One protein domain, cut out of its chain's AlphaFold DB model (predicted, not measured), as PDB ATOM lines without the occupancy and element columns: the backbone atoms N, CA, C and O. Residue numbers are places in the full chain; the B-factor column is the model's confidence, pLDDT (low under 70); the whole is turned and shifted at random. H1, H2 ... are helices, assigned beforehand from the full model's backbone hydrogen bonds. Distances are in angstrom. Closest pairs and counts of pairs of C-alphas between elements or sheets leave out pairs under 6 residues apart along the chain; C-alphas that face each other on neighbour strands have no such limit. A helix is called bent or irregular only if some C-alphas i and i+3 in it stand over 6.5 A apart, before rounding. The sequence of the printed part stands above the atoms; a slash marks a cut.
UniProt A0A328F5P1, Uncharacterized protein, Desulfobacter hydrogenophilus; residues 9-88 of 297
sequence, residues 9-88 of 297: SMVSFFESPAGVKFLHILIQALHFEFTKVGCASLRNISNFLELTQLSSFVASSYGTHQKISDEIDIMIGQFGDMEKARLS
ATOM      1  N   SER A   9     -99.711 462.731 -42.986       94.50
ATOM      2  CA  SER A   9     -99.472 462.837 -41.542       94.50
ATOM      3  C   SER A   9    -100.291 463.967 -40.915       94.50
ATOM      4  O   SER A   9    -100.843 463.794 -39.828       94.50
ATOM      5  N   MET A  10    -100.457 465.084 -41.631       92.31
ATOM      6  CA  MET A  10    -101.293 466.214 -41.213       92.31
ATOM      7  C   MET A  10    -102.773 465.842 -41.224       92.31
ATOM      8  O   MET A  10    -103.479 466.145 -40.263       92.31
ATOM      9  N   VAL A  11    -103.233 465.130 -42.260       94.12
ATOM     10  CA  VAL A  11    -104.606 464.602 -42.311       94.12
ATOM     11  C   VAL A  11    -104.856 463.664 -41.134       94.12
ATOM     12  O   VAL A  11    -105.803 463.867 -40.376       94.12
ATOM     13  N   SER A  12    -103.957 462.701 -40.909       95.44
ATOM     14  CA  SER A  12    -104.071 461.768 -39.787       95.44
ATOM     15  C   SER A  12    -104.073 462.473 -38.430       95.44
ATOM     16  O   SER A  12    -104.744 462.007 -37.510       95.44
ATOM     17  N   PHE A  13    -103.319 463.564 -38.278       96.00
ATOM     18  CA  PHE A  13    -103.313 464.341 -37.047       96.00
ATOM     19  C   PHE A  13    -104.624 465.106 -36.860       96.00
ATOM     20  O   PHE A  13    -105.259 464.946 -35.819       96.00
ATOM     21  N   PHE A  14    -105.055 465.905 -37.840       95.75
ATOM     22  CA  PHE A  14    -106.233 466.766 -37.703       95.75
ATOM     23  C   PHE A  14    -107.559 466.005 -37.638       95.75
ATOM     24  O   PHE A  14    -108.478 466.476 -36.975       95.75
ATOM     25  N   GLU A  15    -107.645 464.815 -38.236       94.25
ATOM     26  CA  GLU A  15    -108.803 463.923 -38.083       94.25
ATOM     27  C   GLU A  15    -108.763 463.103 -36.777       94.25
ATOM     28  O   GLU A  15    -109.763 462.494 -36.391       94.25
ATOM     29  N   SER A  16    -107.636 463.093 -36.054       97.00
ATOM     30  CA  SER A  16    -107.556 462.452 -34.737       97.00
ATOM     31  C   SER A  16    -108.317 463.255 -33.668       97.00
ATOM     32  O   SER A  16    -108.437 464.477 -33.780       97.00
ATOM     33  N   PRO A  17    -108.746 462.630 -32.551       97.75
ATOM     34  CA  PRO A  17    -109.398 463.350 -31.452       97.75
ATOM     35  C   PRO A  17    -108.579 464.527 -30.898       97.75
ATOM     36  O   PRO A  17    -109.140 465.552 -30.509       97.75
ATOM     37  N   ALA A  18    -107.248 464.400 -30.872       97.56
ATOM     38  CA  ALA A  18    -106.357 465.463 -30.414       97.56
ATOM     39  C   ALA A  18    -106.305 466.632 -31.409       97.56
ATOM     40  O   ALA A  18    -106.371 467.790 -30.992       97.56
ATOM     41  N   GLY A  19    -106.237 466.335 -32.709       97.62
ATOM     42  CA  GLY A  19    -106.238 467.344 -33.767       97.62
ATOM     43  C   GLY A  19    -107.563 468.092 -33.866       97.62
ATOM     44  O   GLY A  19    -107.558 469.320 -33.909       97.62
ATOM     45  N   VAL A  20    -108.695 467.389 -33.778       96.56
ATOM     46  CA  VAL A  20    -110.023 468.020 -33.719       96.56
ATOM     47  C   VAL A  20    -110.122 468.946 -32.506       96.56
ATOM     48  O   VAL A  20    -110.507 470.105 -32.645       96.56
ATOM     49  N   LYS A  21    -109.702 468.491 -31.315       97.56
ATOM     50  CA  LYS A  21    -109.683 469.341 -30.113       97.56
ATOM     51  C   LYS A  21    -108.815 470.587 -30.305       97.56
ATOM     52  O   LYS A  21    -109.221 471.676 -29.905       97.56
ATOM     53  N   PHE A  22    -107.643 470.442 -30.924       97.69
ATOM     54  CA  PHE A  22    -106.775 471.571 -31.251       97.69
ATOM     55  C   PHE A  22    -107.458 472.561 -32.203       97.69
ATOM     56  O   PHE A  22    -107.459 473.756 -31.922       97.69
ATOM     57  N   LEU A  23    -108.089 472.081 -33.281       96.94
ATOM     58  CA  LEU A  23    -108.800 472.934 -34.239       96.94
ATOM     59  C   LEU A  23    -109.957 473.693 -33.578       96.94
ATOM     60  O   LEU A  23    -110.125 474.882 -33.835       96.94
ATOM     61  N   HIS A  24    -110.711 473.050 -32.682       95.38
ATOM     62  CA  HIS A  24    -111.759 473.721 -31.908       95.38
ATOM     63  C   HIS A  24    -111.201 474.874 -31.061       95.38
ATOM     64  O   HIS A  24    -111.723 475.987 -31.130       95.38
ATOM     65  N   ILE A  25    -110.122 474.629 -30.307       96.50
ATOM     66  CA  ILE A  25    -109.462 475.662 -29.492       96.50
ATOM     67  C   ILE A  25    -108.938 476.788 -30.383       96.50
ATOM     68  O   ILE A  25    -109.135 477.958 -30.064       96.50
ATOM     69  N   LEU A  26    -108.308 476.446 -31.509       96.88
ATOM     70  CA  LEU A  26    -107.775 477.422 -32.450       96.88
ATOM     71  C   LEU A  26    -108.878 478.337 -32.983       96.88
ATOM     72  O   LEU A  26    -108.724 479.552 -32.934       96.88
ATOM     73  N   ILE A  27    -109.996 477.780 -33.456       96.19
ATOM     74  CA  ILE A  27    -111.106 478.584 -33.983       96.19
ATOM     75  C   ILE A  27    -111.695 479.488 -32.899       96.19
ATOM     76  O   ILE A  27    -111.915 480.671 -33.155       96.19
ATOM     77  N   GLN A  28    -111.905 478.972 -31.688       94.94
ATOM     78  CA  GLN A  28    -112.410 479.780 -30.576       94.94
ATOM     79  C   GLN A  28    -111.441 480.907 -30.202       94.94
ATOM     80  O   GLN A  28    -111.870 482.051 -30.073       94.94
ATOM     81  N   ALA A  29    -110.143 480.614 -30.092       95.69
ATOM     82  CA  ALA A  29    -109.116 481.602 -29.773       95.69
ATOM     83  C   ALA A  29    -108.991 482.674 -30.863       95.69
ATOM     84  O   ALA A  29    -108.874 483.855 -30.550       95.69
ATOM     85  N   LEU A  30    -109.068 482.277 -32.139       95.88
ATOM     86  CA  LEU A  30    -109.047 483.203 -33.266       95.88
ATOM     87  C   LEU A  30    -110.216 484.190 -33.207       95.88
ATOM     88  O   LEU A  30    -110.012 485.387 -33.392       95.88
ATOM     89  N   HIS A  31    -111.430 483.705 -32.943       96.00
ATOM     90  CA  HIS A  31    -112.588 484.582 -32.781       96.00
ATOM     91  C   HIS A  31    -112.443 485.464 -31.542       96.00
ATOM     92  O   HIS A  31    -112.532 486.681 -31.646       96.00
ATOM     93  N   PHE A  32    -112.160 484.876 -30.383       94.81
ATOM     94  CA  PHE A  32    -112.079 485.629 -29.138       94.81
ATOM     95  C   PHE A  32    -111.034 486.752 -29.207       94.81
ATOM     96  O   PHE A  32    -111.374 487.916 -29.010       94.81
ATOM     97  N   GLU A  33    -109.791 486.430 -29.564       95.88
ATOM     98  CA  GLU A  33    -108.700 487.405 -29.538       95.88
ATOM     99  C   GLU A  33    -108.798 488.408 -30.689       95.88
ATOM    100  O   GLU A  33    -108.663 489.609 -30.479       95.88
ATOM    101  N   PHE A  34    -109.047 487.950 -31.918       95.19
ATOM    102  CA  PHE A  34    -108.967 488.852 -33.065       95.19
ATOM    103  C   PHE A  34    -110.272 489.591 -33.355       95.19
ATOM    104  O   PHE A  34    -110.191 490.712 -33.851       95.19
ATOM    105  N   THR A  35    -111.444 489.010 -33.073       94.38
ATOM    106  CA  THR A  35    -112.736 489.629 -33.432       94.38
ATOM    107  C   THR A  35    -113.484 490.222 -32.245       94.38
ATOM    108  O   THR A  35    -114.160 491.231 -32.430       94.38
ATOM    109  N   LYS A  36    -113.392 489.620 -31.048       93.75
ATOM    110  CA  LYS A  36    -114.115 490.101 -29.854       93.75
ATOM    111  C   LYS A  36    -113.284 491.070 -29.020       93.75
ATOM    112  O   LYS A  36    -113.785 492.116 -28.626       93.75
ATOM    113  N   VAL A  37    -112.021 490.729 -28.768       93.25
ATOM    114  CA  VAL A  37    -111.054 491.613 -28.099       93.25
ATOM    115  C   VAL A  37    -110.417 492.570 -29.111       93.25
ATOM    116  O   VAL A  37    -110.278 493.765 -28.851       93.25
ATOM    117  N   GLY A  38    -110.032 492.045 -30.273       93.12
ATOM    118  CA  GLY A  38    -109.447 492.798 -31.376       93.12
ATOM    119  C   GLY A  38    -110.475 493.431 -32.319       93.12
ATOM    120  O   GLY A  38    -111.680 493.392 -32.106       93.12
ATOM    121  N   CYS A  39    -109.974 494.023 -33.403       93.06
ATOM    122  CA  CYS A  39    -110.775 494.711 -34.422       93.06
ATOM    123  C   CYS A  39    -110.802 493.985 -35.779       93.06
ATOM    124  O   CYS A  39    -111.162 494.575 -36.803       93.06
ATOM    125  N   ALA A  40    -110.379 492.720 -35.819       95.25
ATOM    126  CA  ALA A  40    -110.346 491.949 -37.048       95.25
ATOM    127  C   ALA A  40    -111.763 491.558 -37.482       95.25
ATOM    128  O   ALA A  40    -112.618 491.167 -36.690       95.25
ATOM    129  N   SER A  41    -111.996 491.610 -38.788       95.25
ATOM    130  CA  SER A  41    -113.247 491.153 -39.380       95.25
ATOM    131  C   SER A  41    -113.278 489.629 -39.519       95.25
ATOM    132  O   SER A  41    -112.242 488.970 -39.632       95.25
ATOM    133  N   LEU A  42    -114.477 489.064 -39.671       95.19
ATOM    134  CA  LEU A  42    -114.642 487.644 -40.011       95.19
ATOM    135  C   LEU A  42    -113.926 487.257 -41.316       95.19
ATOM    136  O   LEU A  42    -113.473 486.126 -41.460       95.19
ATOM    137  N   ARG A  43    -113.751 488.204 -42.251       95.75
ATOM    138  CA  ARG A  43    -112.973 487.976 -43.481       95.75
ATOM    139  C   ARG A  43    -111.489 487.772 -43.190       95.75
ATOM    140  O   ARG A  43    -110.843 487.014 -43.904       95.75
ATOM    141  N   ASN A  44    -110.953 488.421 -42.156       95.94
ATOM    142  CA  ASN A  44    -109.573 488.195 -41.736       95.94
ATOM    143  C   ASN A  44    -109.393 486.767 -41.209       95.94
ATOM    144  O   ASN A  44    -108.388 486.145 -41.538       95.94
ATOM    145  N   ILE A  45    -110.384 486.229 -40.488       96.12
ATOM    146  CA  ILE A  45    -110.381 484.830 -40.032       96.12
ATOM    147  C   ILE A  45    -110.432 483.866 -41.220       96.12
ATOM    148  O   ILE A  45    -109.578 482.989 -41.326       96.12
ATOM    149  N   SER A  46    -111.372 484.064 -42.150       95.44
ATOM    150  CA  SER A  46    -111.461 483.261 -43.378       95.44
ATOM    151  C   SER A  46    -110.137 483.238 -44.147       95.44
ATOM    152  O   SER A  46    -109.619 482.169 -44.458       95.44
ATOM    153  N   ASN A  47    -109.549 484.414 -44.385       95.94
ATOM    154  CA  ASN A  47    -108.290 484.543 -45.114       95.94
ATOM    155  C   ASN A  47    -107.110 483.919 -44.353       95.94
ATOM    156  O   ASN A  47    -106.243 483.304 -44.960       95.94
ATOM    157  N   PHE A  48    -107.072 484.038 -43.022       96.31
ATOM    158  CA  PHE A  48    -106.058 483.368 -42.205       96.31
ATOM    159  C   PHE A  48    -106.123 481.846 -42.380       96.31
ATOM    160  O   PHE A  48    -105.091 481.203 -42.572       96.31
ATOM    161  N   LEU A  49    -107.323 481.263 -42.362       96.19
ATOM    162  CA  LEU A  49    -107.505 479.820 -42.536       96.19
ATOM    163  C   LEU A  49    -107.127 479.349 -43.945       96.19
ATOM    164  O   LEU A  49    -106.559 478.271 -44.087       96.19
ATOM    165  N   GLU A  50    -107.387 480.160 -44.969       94.81
ATOM    166  CA  GLU A  50    -106.951 479.882 -46.343       94.81
ATOM    167  C   GLU A  50    -105.424 479.959 -46.482       94.81
ATOM    168  O   GLU A  50    -104.799 479.023 -46.979       94.81
ATOM    169  N   LEU A  51    -104.796 481.027 -45.976       95.75
ATOM    170  CA  LEU A  51    -103.341 481.221 -46.052       95.75
ATOM    171  C   LEU A  51    -102.556 480.176 -45.250       95.75
ATOM    172  O   LEU A  51    -101.458 479.788 -45.647       95.75
ATOM    173  N   THR A  52    -103.115 479.706 -44.134       94.06
ATOM    174  CA  THR A  52    -102.537 478.614 -43.333       94.06
ATOM    175  C   THR A  52    -102.901 477.222 -43.852       94.06
ATOM    176  O   THR A  52    -102.464 476.232 -43.271       94.06
ATOM    177  N   GLN A  53    -103.685 477.132 -44.936       92.62
ATOM    178  CA  GLN A  53    -104.211 475.890 -45.523       92.62
ATOM    179  C   GLN A  53    -105.107 475.072 -44.575       92.62
ATOM    180  O   GLN A  53    -105.486 473.937 -44.874       92.62
ATOM    181  N   LEU A  54    -105.509 475.653 -43.444       94.31
ATOM    182  CA  LEU A  54    -106.437 475.037 -42.502       94.31
ATOM    183  C   LEU A  54    -107.865 474.985 -43.048       94.31
ATOM    184  O   LEU A  54    -108.643 474.152 -42.593       94.31
ATOM    185  N   SER A  55    -108.199 475.789 -44.063       93.75
ATOM    186  CA  SER A  55    -109.484 475.738 -44.778       93.75
ATOM    187  C   SER A  55    -109.820 474.360 -45.369       93.75
ATOM    188  O   SER A  55    -110.974 474.090 -45.693       93.75
ATOM    189  N   SER A  56    -108.825 473.481 -45.510       92.75
ATOM    190  CA  SER A  56    -109.009 472.083 -45.912       92.75
ATOM    191  C   SER A  56    -109.571 471.189 -44.797       92.75
ATOM    192  O   SER A  56    -110.163 470.153 -45.086       92.75
ATOM    193  N   PHE A  57    -109.394 471.586 -43.534       93.94
ATOM    194  CA  PHE A  57    -109.786 470.831 -42.337       93.94
ATOM    195  C   PHE A  57    -110.947 471.476 -41.577       93.94
ATOM    196  O   PHE A  57    -111.691 470.790 -40.879       93.94
ATOM    197  N   VAL A  58    -111.120 472.792 -41.707       93.94
ATOM    198  CA  VAL A  58    -112.203 473.553 -41.077       93.94
ATOM    199  C   VAL A  58    -112.895 474.431 -42.109       93.94
ATOM    200  O   VAL A  58    -112.272 474.940 -43.036       93.94
ATOM    201  N   ALA A  59    -114.199 474.640 -41.946       91.19
ATOM    202  CA  ALA A  59    -114.937 475.536 -42.824       91.19
ATOM    203  C   ALA A  59    -114.395 476.970 -42.704       91.19
ATOM    204  O   ALA A  59    -114.408 477.528 -41.612       91.19
ATOM    205  N   SER A  60    -113.979 477.566 -43.826       92.38
ATOM    206  CA  SER A  60    -113.442 478.935 -43.891       92.38
ATOM    207  C   SER A  60    -114.440 479.972 -44.418       92.38
ATOM    208  O   SER A  60    -114.116 481.153 -44.522       92.38
ATOM    209  N   SER A  61    -115.666 479.568 -44.775       93.69
ATOM    210  CA  SER A  61    -116.635 480.489 -45.379       93.69
ATOM    211  C   SER A  61    -117.112 481.560 -44.389       93.69
ATOM    212  O   SER A  61    -117.274 481.303 -43.193       93.69
ATOM    213  N   TYR A  62    -117.409 482.757 -44.906       94.12
ATOM    214  CA  TYR A  62    -117.911 483.871 -44.094       94.12
ATOM    215  C   TYR A  62    -119.170 483.489 -43.304       94.12
ATOM    216  O   TYR A  62    -119.246 483.739 -42.106       94.12
ATOM    217  N   GLY A  63    -120.147 482.845 -43.955       95.88
ATOM    218  CA  GLY A  63    -121.415 482.481 -43.318       95.88
ATOM    219  C   GLY A  63    -121.256 481.460 -42.189       95.88
ATOM    220  O   GLY A  63    -122.003 481.511 -41.215       95.88
ATOM    221  N   THR A  64    -120.271 480.560 -42.275       94.06
ATOM    222  CA  THR A  64    -119.972 479.635 -41.173       94.06
ATOM    223  C   THR A  64    -119.360 480.373 -39.988       94.06
ATOM    224  O   THR A  64    -119.801 480.184 -38.856       94.06
ATOM    225  N   HIS A  65    -118.391 481.257 -40.233       95.62
ATOM    226  CA  HIS A  65    -117.779 482.038 -39.159       95.62
ATOM    227  C   HIS A  65    -118.712 483.084 -38.560       95.62
ATOM    228  O   HIS A  65    -118.561 483.397 -37.385       95.62
ATOM    229  N   GLN A  66    -119.691 483.579 -39.317       96.50
ATOM    230  CA  GLN A  66    -120.746 484.427 -38.773       96.50
ATOM    231  C   GLN A  66    -121.544 483.679 -37.703       96.50
ATOM    232  O   GLN A  66    -121.633 484.157 -36.583       96.50
ATOM    233  N   LYS A  67    -122.003 482.455 -37.992       95.88
ATOM    234  CA  LYS A  67    -122.731 481.637 -37.006       95.88
ATOM    235  C   LYS A  67    -121.916 481.372 -35.738       95.88
ATOM    236  O   LYS A  67    -122.454 481.471 -34.645       95.88
ATOM    237  N   ILE A  68    -120.626 481.063 -35.890       94.50
ATOM    238  CA  ILE A  68    -119.716 480.851 -34.752       94.50
ATOM    239  C   ILE A  68    -119.551 482.145 -33.944       94.50
ATOM    240  O   ILE A  68    -119.599 482.119 -32.720       94.50
ATOM    241  N   SER A  69    -119.368 483.276 -34.624       95.31
ATOM    242  CA  SER A  69    -119.243 484.591 -33.992       95.31
ATOM    243  C   SER A  69    -120.490 484.955 -33.187       95.31
ATOM    244  O   SER A  69    -120.343 485.424 -32.060       95.31
ATOM    245  N   ASP A  70    -121.678 484.716 -33.746       95.88
ATOM    246  CA  ASP A  70    -122.962 484.986 -33.093       95.88
ATOM    247  C   ASP A  70    -123.151 484.085 -31.855       95.88
ATOM    248  O   ASP A  70    -123.603 484.538 -30.805       95.88
ATOM    249  N   GLU A  71    -122.759 482.810 -31.944       95.44
ATOM    250  CA  GLU A  71    -122.790 481.879 -30.809       95.44
ATOM    251  C   GLU A  71    -121.825 482.310 -29.693       95.44
ATOM    252  O   GLU A  71    -122.176 482.264 -28.514       95.44
ATOM    253  N   ILE A  72    -120.630 482.792 -30.053       95.12
ATOM    254  CA  ILE A  72    -119.673 483.348 -29.091       95.12
ATOM    255  C   ILE A  72    -120.241 484.594 -28.404       95.12
ATOM    256  O   ILE A  72    -120.082 484.713 -27.192       95.12
ATOM    257  N   ASP A  73    -120.936 485.483 -29.119       95.06
ATOM    258  CA  ASP A  73    -121.564 486.665 -28.506       95.06
ATOM    259  C   ASP A  73    -122.612 486.272 -27.458       95.06
ATOM    260  O   ASP A  73    -122.628 486.821 -26.354       95.06
ATOM    261  N   ILE A  74    -123.434 485.260 -27.758       95.50
ATOM    262  CA  ILE A  74    -124.401 484.707 -26.801       95.50
ATOM    263  C   ILE A  74    -123.681 484.148 -25.566       95.50
ATOM    264  O   ILE A  74    -124.080 484.442 -24.437       95.50
ATOM    265  N   MET A  75    -122.612 483.369 -25.762       95.38
ATOM    266  CA  MET A  75    -121.843 482.788 -24.656       95.38
ATOM    267  C   MET A  75    -121.152 483.854 -23.798       95.38
ATOM    268  O   MET A  75    -121.130 483.720 -22.576       95.38
ATOM    269  N   ILE A  76    -120.614 484.919 -24.405       94.81
ATOM    270  CA  ILE A  76    -120.012 486.049 -23.680       94.81
ATOM    271  C   ILE A  76    -121.069 486.755 -22.826       94.81
ATOM    272  O   ILE A  76    -120.809 487.025 -21.654       94.81
ATOM    273  N   GLY A  77    -122.264 487.002 -23.374       93.31
ATOM    274  CA  GLY A  77    -123.374 487.591 -22.619       93.31
ATOM    275  C   GLY A  77    -123.777 486.733 -21.416       93.31
ATOM    276  O   GLY A  77    -123.808 487.220 -20.289       93.31
ATOM    277  N   GLN A  78    -123.974 485.428 -21.632       96.12
ATOM    278  CA  GLN A  78    -124.285 484.475 -20.559       96.12
ATOM    279  C   GLN A  78    -123.184 484.416 -19.493       96.12
ATOM    280  O   GLN A  78    -123.475 484.362 -18.298       96.12
ATOM    281  N   PHE A  79    -121.915 484.432 -19.910       95.44
ATOM    282  CA  PHE A  79    -120.783 484.500 -18.993       95.44
ATOM    283  C   PHE A  79    -120.800 485.795 -18.175       95.44
ATOM    284  O   PHE A  79    -120.607 485.745 -16.962       95.44
ATOM    285  N   GLY A  80    -121.106 486.927 -18.810       92.75
ATOM    286  CA  GLY A  80    -121.292 488.213 -18.144       92.75
ATOM    287  C   GLY A  80    -122.379 488.170 -17.069       92.75
ATOM    288  O   GLY A  80    -122.135 488.610 -15.947       92.75
ATOM    289  N   ASP A  81    -123.540 487.579 -17.367       91.50
ATOM    290  CA  ASP A  81    -124.637 487.425 -16.402       91.50
ATOM    291  C   ASP A  81    -124.233 486.554 -15.202       91.50
ATOM    292  O   ASP A  81    -124.473 486.920 -14.045       91.50
ATOM    293  N   MET A  82    -123.573 485.419 -15.466       94.81
ATOM    294  CA  MET A  82    -123.075 484.516 -14.421       94.81
ATOM    295  C   MET A  82    -122.037 485.201 -13.530       94.81
ATOM    296  O   MET A  82    -122.129 485.132 -12.301       94.81
ATOM    297  N   GLU A  83    -121.064 485.889 -14.128       94.06
ATOM    298  CA  GLU A  83    -120.009 486.571 -13.384       94.06
ATOM    299  C   GLU A  83    -120.537 487.779 -12.619       94.06
ATOM    300  O   GLU A  83    -120.133 487.983 -11.476       94.06
ATOM    301  N   LYS A  84    -121.487 488.536 -13.181       91.81
ATOM    302  CA  LYS A  84    -122.155 489.633 -12.472       91.81
ATOM    303  C   LYS A  84    -122.833 489.116 -11.206       91.81
ATOM    304  O   LYS A  84    -122.616 489.685 -10.139       91.81
ATOM    305  N   ALA A  85    -123.588 488.019 -11.297       91.69
ATOM    306  CA  ALA A  85    -124.238 487.405 -10.138       91.69
ATOM    307  C   ALA A  85    -123.228 486.854  -9.116       91.69
ATOM    308  O   ALA A  85    -123.404 487.021  -7.909       91.69
ATOM    309  N   ARG A  86    -122.150 486.209  -9.581       94.69
ATOM    310  CA  ARG A  86    -121.116 485.635  -8.709       94.69
ATOM    311  C   ARG A  86    -120.319 486.712  -7.972       94.69
ATOM    312  O   ARG A  86    -120.026 486.561  -6.787       94.69
ATOM    313  N   LEU A  87    -119.932 487.772  -8.676       93.12
ATOM    314  CA  LEU A  87    -119.064 488.827  -8.156       93.12
ATOM    315  C   LEU A  87    -119.827 489.847  -7.314       93.12
ATOM    316  O   LEU A  87    -119.253 490.368  -6.359       93.12
ATOM    317  N   SER A  88    -121.105 490.107  -7.605       92.31
ATOM    318  CA  SER A  88    -121.875 491.092  -6.842       92.31
ATOM    319  C   SER A  88    -122.077 490.700  -5.378       92.31
ATOM    320  O   SER A  88    -122.070 491.572  -4.516       92.31
TER     321      SER A  88
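This is residues 9 to 88 of the 297 residues of an uncharacterized protein of Desulfobacter hydrogenophilus (UniProt A0A328F5P1). One long helix, H4, has its first part beside a loosely folded group of helices and sticks out from it as an arm with residues 77 to 88. In that group H2 runs nearly square to H4 and comes near it at His 31, H3 folds back from the end of H2 and reaches the beginning of H4, and short H1 makes a corner at the other end of H2. The printed part has 80 residues, with four named helices in the order H1, H2, H3, H4 and no named strand, and its class is all helix. It is loose, with a radius of gyration of the C-alphas of 14.6 A, and elongated, spanning 50 by 27 by 18 A.

H4, residues 62 to 88, touches H3, residues 42 to 51, with its residues 62 to 66 alone. Their closest C-alphas, those of Tyr 62 and Leu 42, are 6.4 A apart, and the two helices run opposite ways at a steep tilt of 59 degrees. H2, residues 17 to 37, is close to H4 but not clearly touching; the closest C-alphas, of His 31 and Ser 69, are 6.8 A apart, and the lines are about perpendicular at 76 degrees. H2 and H3 form a helical hairpin and only just touch, with 3 pairs of C-alphas within 8 A, H2 taking part with residues 30 to 35 alone. Their closest C-alphas are those of Leu 30 and Ile 45, 7.1 A apart, and they run opposite ways at a steep tilt of 42 degrees. H1, residues 9 to 14, and H2 only just touch, with 3 pairs of C-alphas within 8 A, and only at the corner; the closest C-alphas are those of Phe 13 and Gly 19, at 5.3 A. They run the same way at a steep tilt of 61 degrees. H1 is apart from H3 and from H4. Each O i to N i+4 pair is within hydrogen-bond range in H1, H3 and H4, and 16 of 17 are in H2.

H4 measures 38.2 A from C-alpha 62 at (-117.911, 483.871, -44.094) to C-alpha 88 at (-121.875, 491.092, -6.842). H2 measures 28.5 A and is neither bent nor irregular, but only just: C-alphas 33 and 36 are 6.1 A apart. H3 measures 14.3 A. H1 measures 8.7 A and begins with C-alpha 9 at (-99.472, 462.837, -41.542).

The two C-alphas farthest apart are those of Ser 9 and Ser 88, at 50.0 A. Without residues 77 to 88, which stand free, the body of 68 residues spans 34 by 23 by 18 A. The links from H1 to H2 and from H2 to H3 are tight, and the link from H3 to H4, with 10 residues between them, is short. The printed part has no cut. Its mean pLDDT is 94.9, and no printed residue is under 70.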